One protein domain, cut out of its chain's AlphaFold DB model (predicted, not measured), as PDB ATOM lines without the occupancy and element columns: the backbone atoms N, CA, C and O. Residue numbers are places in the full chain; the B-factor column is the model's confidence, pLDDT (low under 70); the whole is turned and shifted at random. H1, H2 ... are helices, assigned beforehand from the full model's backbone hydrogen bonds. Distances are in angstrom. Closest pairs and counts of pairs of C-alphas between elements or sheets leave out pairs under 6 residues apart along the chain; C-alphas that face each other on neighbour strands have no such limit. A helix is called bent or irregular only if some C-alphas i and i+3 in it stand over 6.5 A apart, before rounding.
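Overview. This is residues 13 to 58 of the 285 residues of the protein "Hypothetical protein" of Pseudictyota dubia (UniProt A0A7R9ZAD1). A small head at one end of the printed part, made of the short helix H1 and the winding stretch of residues 21 to 37, is followed by one long straight helix, H2, which sticks out from it as a free arm and makes much of the length. The printed part has 46 residues with two named helices, H1 then H2 along the chain, and no named strand; the class is all helix, with 24 of the 46 residues in named elements. It is extended, with a radius of gyration of the C-alphas of 15.7 A, and the C-alphas span 49 by 18 by 12 A.

Arrangement. H1, residues 13 to 20, and H2, residues 41 to 56, are apart: no C-alpha of the one is within 8 A of the other. The link between them, residues 21 to 40, is long, with 20 residues and no named element. Within it residues 26 to 28 and 31 to 33 are short helical runs. Residues 41 to 58 stand free, of which 41 to 56 belong to H2; no C-alpha 8 or more residues away along the chain is within 10 A of theirs. In H1 and H2 every O i to N i+4 pair is within hydrogen-bond range.

Along the chain. H1 begins with C-alpha 13 at (145.633, 103.877, 152.538) and ends at Val 20, 10.8 A from first to last C-alpha. H2 begins with C-alpha 41 at (152.294, 127.421, 154.732) and ends with C-alpha 56 at (156.254, 146.611, 143.383), 22.6 A from first to last C-alpha. H1 and H2 are not bent.

Size, cuts and confidence. The two C-alphas farthest apart, those of Lys 14 and Gly 58, are 49.7 A apart. The printed part has no cut. The mean pLDDT of the printed part is 92.4, and residue 58 alone is under 70.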
ATOM      1  N   ALA A  13     144.844 104.798 153.359       95.75
ATOM      2  CA  ALA A  13     145.633 103.877 152.538       95.75
ATOM      3  C   ALA A  13     144.986 103.577 151.171       95.75
ATOM      4  O   ALA A  13     145.680 103.532 150.156       95.75
ATOM      5  N   LYS A  14     143.656 103.412 151.127       96.62
ATOM      6  CA  LYS A  14     142.921 103.180 149.878       96.62
ATOM      7  C   LYS A  14     142.925 104.427 148.993       96.62
ATOM      8  O   LYS A  14     143.155 104.320 147.792       96.62
ATOM      9  N   VAL A  15     142.717 105.603 149.587       96.38
ATOM     10  CA  VAL A  15     142.764 106.880 148.858       96.38
ATOM     11  C   VAL A  15     144.152 107.099 148.255       96.38
ATOM     12  O   VAL A  15     144.254 107.392 147.066       96.38
ATOM     13  N   LEU A  16     145.221 106.870 149.022       96.44
ATOM     14  CA  LEU A  16     146.598 106.964 148.527       96.44
ATOM     15  C   LEU A  16     146.858 105.989 147.370       96.44
ATOM     16  O   LEU A  16     147.435 106.382 146.358       96.44
ATOM     17  N   GLN A  17     146.374 104.748 147.466       97.25
ATOM     18  CA  GLN A  17     146.496 103.767 146.384       97.25
ATOM     19  C   GLN A  17     145.796 104.228 145.093       97.25
ATOM     20  O   GLN A  17     146.334 104.049 144.000       97.25
ATOM     21  N   GLU A  18     144.616 104.843 145.195       96.62
ATOM     22  CA  GLU A  18     143.898 105.383 144.034       96.62
ATOM     23  C   GLU A  18     144.591 106.626 143.448       96.62
ATOM     24  O   GLU A  18     144.624 106.789 142.224       96.62
ATOM     25  N   LEU A  19     145.194 107.471 144.292       96.56
ATOM     26  CA  LEU A  19     145.955 108.658 143.879       96.56
ATOM     27  C   LEU A  19     147.234 108.312 143.103       96.56
ATOM     28  O   LEU A  19     147.580 109.026 142.153       96.56
ATOM     29  N   VAL A  20     147.873 107.175 143.402       96.69
ATOM     30  CA  VAL A  20     149.019 106.664 142.624       96.69
ATOM     31  C   VAL A  20     148.653 106.477 141.146       96.69
ATOM     32  O   VAL A  20     149.464 106.783 140.272       96.69
ATOM     33  N   GLY A  21     147.409 106.089 140.838       95.06
ATOM     34  CA  GLY A  21     146.910 105.979 139.460       95.06
ATOM     35  C   GLY A  21     146.894 107.303 138.679       95.06
ATOM     36  O   GLY A  21     146.852 107.290 137.449       95.06
ATOM     37  N   TYR A  22     146.968 108.444 139.371       94.75
ATOM     38  CA  TYR A  22     147.081 109.784 138.783       94.75
ATOM     39  C   TYR A  22     148.509 110.346 138.843       94.75
ATOM     40  O   TYR A  22     148.722 111.502 138.475       94.75
ATOM     41  N   GLY A  23     149.487 109.557 139.300       95.44
ATOM     42  CA  GLY A  23     150.873 109.994 139.487       95.44
ATOM     43  C   GLY A  23     151.109 110.833 140.750       95.44
ATOM     44  O   GLY A  23     152.153 111.481 140.858       95.44
ATOM     45  N   LEU A  24     150.154 110.831 141.688       96.38
ATOM     46  CA  LEU A  24     150.254 111.466 143.004       96.38
ATOM     47  C   LEU A  24     150.684 110.417 144.033       96.38
ATOM     48  O   LEU A  24     149.863 109.775 144.682       96.38
ATOM     49  N   THR A  25     151.991 110.208 144.116       96.88
ATOM     50  CA  THR A  25     152.654 109.331 145.085       96.88
ATOM     51  C   THR A  25     152.777 110.014 146.461       96.88
ATOM     52  O   THR A  25     152.645 111.236 146.558       96.88
ATOM     53  N   SER A  26     152.975 109.242 147.539       96.44
ATOM     54  CA  SER A  26     152.975 109.761 148.925       96.44
ATOM     55  C   SER A  26     154.063 110.810 149.185       96.44
ATOM     56  O   SER A  26     153.820 111.776 149.902       96.44
ATOM     57  N   ASP A  27     155.203 110.691 148.505       96.88
ATOM     58  CA  ASP A  27     156.342 111.621 148.514       96.88
ATOM     59  C   ASP A  27     156.015 113.024 147.976       96.88
ATOM     60  O   ASP A  27     156.824 113.940 148.099       96.88
ATOM     61  N   LYS A  28     154.846 113.201 147.355       96.50
ATOM     62  CA  LYS A  28     154.377 114.480 146.797       96.50
ATOM     63  C   LYS A  28     153.148 115.025 147.511       96.50
ATOM     64  O   LYS A  28     152.680 116.107 147.156       96.50
ATOM     65  N   LEU A  29     152.594 114.268 148.454       96.69
ATOM     66  CA  LEU A  29     151.371 114.628 149.156       96.69
ATOM     67  C   LEU A  29     151.687 115.223 150.535       96.69
ATOM     68  O   LEU A  29     152.650 114.793 151.172       96.69
ATOM     69  N   PRO A  30     150.878 116.186 151.009       96.94
ATOM     70  CA  PRO A  30     151.001 116.728 152.354       96.94
ATOM     71  C   PRO A  30     150.765 115.654 153.422       96.94
ATOM     72  O   PRO A  30     149.933 114.760 153.218       96.94
ATOM     73  N   VAL A  31     151.417 115.780 154.579       96.75
ATOM     74  CA  VAL A  31     151.204 114.887 155.736       96.75
ATOM     75  C   VAL A  31     149.735 114.854 156.170       96.75
ATOM     76  O   VAL A  31     149.216 113.800 156.533       96.75
ATOM     77  N   GLU A  32     149.012 115.966 156.038       93.81
ATOM     78  CA  GLU A  32     147.585 116.080 156.369       93.81
ATOM     79  C   GLU A  32     146.689 115.199 155.481       93.81
ATOM     80  O   GLU A  32     145.585 114.832 155.879       93.81
ATOM     81  N   LEU A  33     147.166 114.834 154.285       94.31
ATOM     82  CA  LEU A  33     146.496 113.909 153.364       94.31
ATOM     83  C   LEU A  33     147.084 112.487 153.424       94.31
ATOM     84  O   LEU A  33     146.745 111.646 152.589       94.31
ATOM     85  N   GLY A  34     147.953 112.210 154.399       94.81
ATOM     86  CA  GLY A  34     148.648 110.931 154.553       94.81
ATOM     87  C   GLY A  34     149.889 110.770 153.670       94.81
ATOM     88  O   GLY A  34     150.294 109.638 153.416       94.81
ATOM     89  N   GLY A  35     150.454 111.866 153.159       96.56
ATOM     90  CA  GLY A  35     151.734 111.857 152.453       96.56
ATOM     91  C   GLY A  35     152.940 112.117 153.357       96.56
ATOM     92  O   GLY A  35     152.822 112.153 154.580       96.56
ATOM     93  N   ASP A  36     154.097 112.327 152.731       97.12
ATOM     94  CA  ASP A  36     155.385 112.517 153.412       97.12
ATOM     95  C   ASP A  36     155.884 113.978 153.361       97.12
ATOM     96  O   ASP A  36     156.902 114.319 153.967       97.12
ATOM     97  N   VAL A  37     155.189 114.869 152.641       97.06
ATOM     98  CA  VAL A  37     155.604 116.270 152.475       97.06
ATOM     99  C   VAL A  37     155.073 117.122 153.620       97.06
ATOM    100  O   VAL A  37     153.871 117.332 153.757       97.06
ATOM    101  N   VAL A  38     155.972 117.690 154.417       97.44
ATOM    102  CA  VAL A  38     155.603 118.706 155.410       97.44
ATOM    103  C   VAL A  38     155.413 120.045 154.700       97.44
ATOM    104  O   VAL A  38     156.357 120.591 154.125       97.44
ATOM    105  N   LEU A  39     154.187 120.572 154.725       95.19
ATOM    106  CA  LEU A  39     153.815 121.779 153.991       95.19
ATOM    107  C   LEU A  39     153.816 122.998 154.924       95.19
ATOM    108  O   LEU A  39     152.847 123.287 155.618       95.19
ATOM    109  N   ASP A  40     154.930 123.731 154.945       96.25
ATOM    110  CA  ASP A  40     155.056 124.960 155.734       96.25
ATOM    111  C   ASP A  40     154.386 126.142 155.012       96.25
ATOM    112  O   ASP A  40     154.998 126.864 154.213       96.25
ATOM    113  N   MET A  41     153.094 126.329 155.294       94.19
ATOM    114  CA  MET A  41     152.294 127.421 154.732       94.19
ATOM    115  C   MET A  41     152.852 128.800 155.096       94.19
ATOM    116  O   MET A  41     152.834 129.704 154.259       94.19
ATOM    117  N   SER A  42     153.392 128.968 156.304       96.06
ATOM    118  CA  SER A  42     153.963 130.240 156.759       96.06
ATOM    119  C   SER A  42     155.179 130.618 155.922       96.06
ATOM    120  O   SER A  42     155.291 131.755 155.450       96.06
ATOM    121  N   ARG A  43     156.066 129.652 155.666       94.81
ATOM    122  CA  ARG A  43     157.218 129.851 154.784       94.81
ATOM    123  C   ARG A  43     156.801 130.150 153.350       94.81
ATOM    124  O   ARG A  43     157.328 131.100 152.773       94.81
ATOM    125  N   TRP A  44     155.850 129.398 152.794       94.75
ATOM    126  CA  TRP A  44     155.365 129.632 151.431       94.75
ATOM    127  C   TRP A  44     154.777 131.041 151.268       94.75
ATOM    128  O   TRP A  44     155.127 131.751 150.322       94.75
ATOM    129  N   VAL A  45     153.949 131.486 152.221       95.88
ATOM    130  CA  VAL A  45     153.382 132.844 152.222       95.88
ATOM    131  C   VAL A  45     154.489 133.895 152.316       95.88
ATOM    132  O   VAL A  45     154.482 134.847 151.538       95.88
ATOM    133  N   MET A  46     155.471 133.723 153.207       96.44
ATOM    134  CA  MET A  46     156.596 134.660 153.327       96.44
ATOM    135  C   MET A  46     157.442 134.735 152.049       96.44
ATOM    136  O   MET A  46     157.822 135.828 151.630       96.44
ATOM    137  N   GLU A  47     157.749 133.602 151.417       94.25
ATOM    138  CA  GLU A  47     158.491 133.563 150.150       94.25
ATOM    139  C   GLU A  47     157.702 134.240 149.023       94.25
ATOM    140  O   GLU A  47     158.262 135.033 148.260       94.25
ATOM    141  N   ARG A  48     156.387 134.007 148.959       94.94
ATOM    142  CA  ARG A  48     155.513 134.656 147.981       94.94
ATOM    143  C   ARG A  48     155.429 136.170 148.195       94.94
ATOM    144  O   ARG A  48     155.590 136.919 147.235       94.94
ATOM    145  N   LEU A  49     155.274 136.620 149.439       93.69
ATOM    146  CA  LEU A  49     155.241 138.043 149.794       93.69
ATOM    147  C   LEU A  49     156.573 138.748 149.471       93.69
ATOM    148  O   LEU A  49     156.592 139.897 149.026       93.69
ATOM    149  N   LYS A  50     157.706 138.055 149.644       91.38
ATOM    150  CA  LYS A  50     159.029 138.557 149.233       91.38
ATOM    151  C   LYS A  50     159.126 138.736 147.715       91.38
ATOM    152  O   LYS A  50     159.660 139.742 147.256       91.38
ATOM    153  N   LEU A  51     158.583 137.802 146.933       87.06
ATOM    154  CA  LEU A  51     158.541 137.928 145.471       87.06
ATOM    155  C   LEU A  51     157.638 139.084 145.032       87.06
ATOM    156  O   LEU A  51     158.046 139.895 144.202       87.06
ATOM    157  N   ASP A  52     156.449 139.203 145.616       86.62
ATOM    158  CA  ASP A  52     155.497 140.242 145.226       86.62
ATOM    159  C   ASP A  52     155.979 141.648 145.661       86.62
ATOM    160  O   ASP A  52     155.874 142.598 144.886       86.62
ATOM    161  N   SER A  53     156.627 141.789 146.827       86.81
ATOM    162  CA  SER A  53     157.232 143.070 147.250       86.81
ATOM    163  C   SER A  53     158.406 143.502 146.362       86.81
ATOM    164  O   SER A  53     158.545 144.687 146.056       86.81
ATOM    165  N   SER A  54     159.203 142.553 145.854       77.69
ATOM    166  CA  SER A  54     160.261 142.850 144.874       77.69
ATOM    167  C   SER A  54     159.720 143.336 143.521       77.69
ATOM    168  O   SER A  54     160.407 144.063 142.807       77.69
ATOM    169  N   PHE A  55     158.476 142.983 143.182       77.12
ATOM    170  CA  PHE A  55     157.830 143.400 141.937       77.12
ATOM    171  C   PHE A  55     157.303 144.841 142.005       77.12
ATOM    172  O   PHE A  55     157.354 145.563 141.011       77.12
ATOM    173  N   ILE A  56     156.825 145.270 143.177       73.31
ATOM    174  CA  ILE A  56     156.254 146.611 143.383       73.31
ATOM    175  C   ILE A  56     157.350 147.686 143.427       73.31
ATOM    176  O   ILE A  56     157.155 148.780 142.908       73.31
ATOM    177  N   ASN A  57     158.538 147.363 143.944       70.06
ATOM    178  CA  ASN A  57     159.640 148.325 144.081       70.06
ATOM    179  C   ASN A  57     160.431 148.601 142.783       70.06
ATOM    180  O   ASN A  57     161.541 149.127 142.841       70.06
ATOM    181  N   GLY A  58     159.897 148.264 141.603       50.84
ATOM    182  CA  GLY A  58     160.385 148.754 140.301       50.84
ATOM    183  C   GLY A  58     161.763 148.256 139.837       50.84
ATOM    184  O   GLY A  58     162.082 148.360 138.655       50.84
TER     185      GLY A  58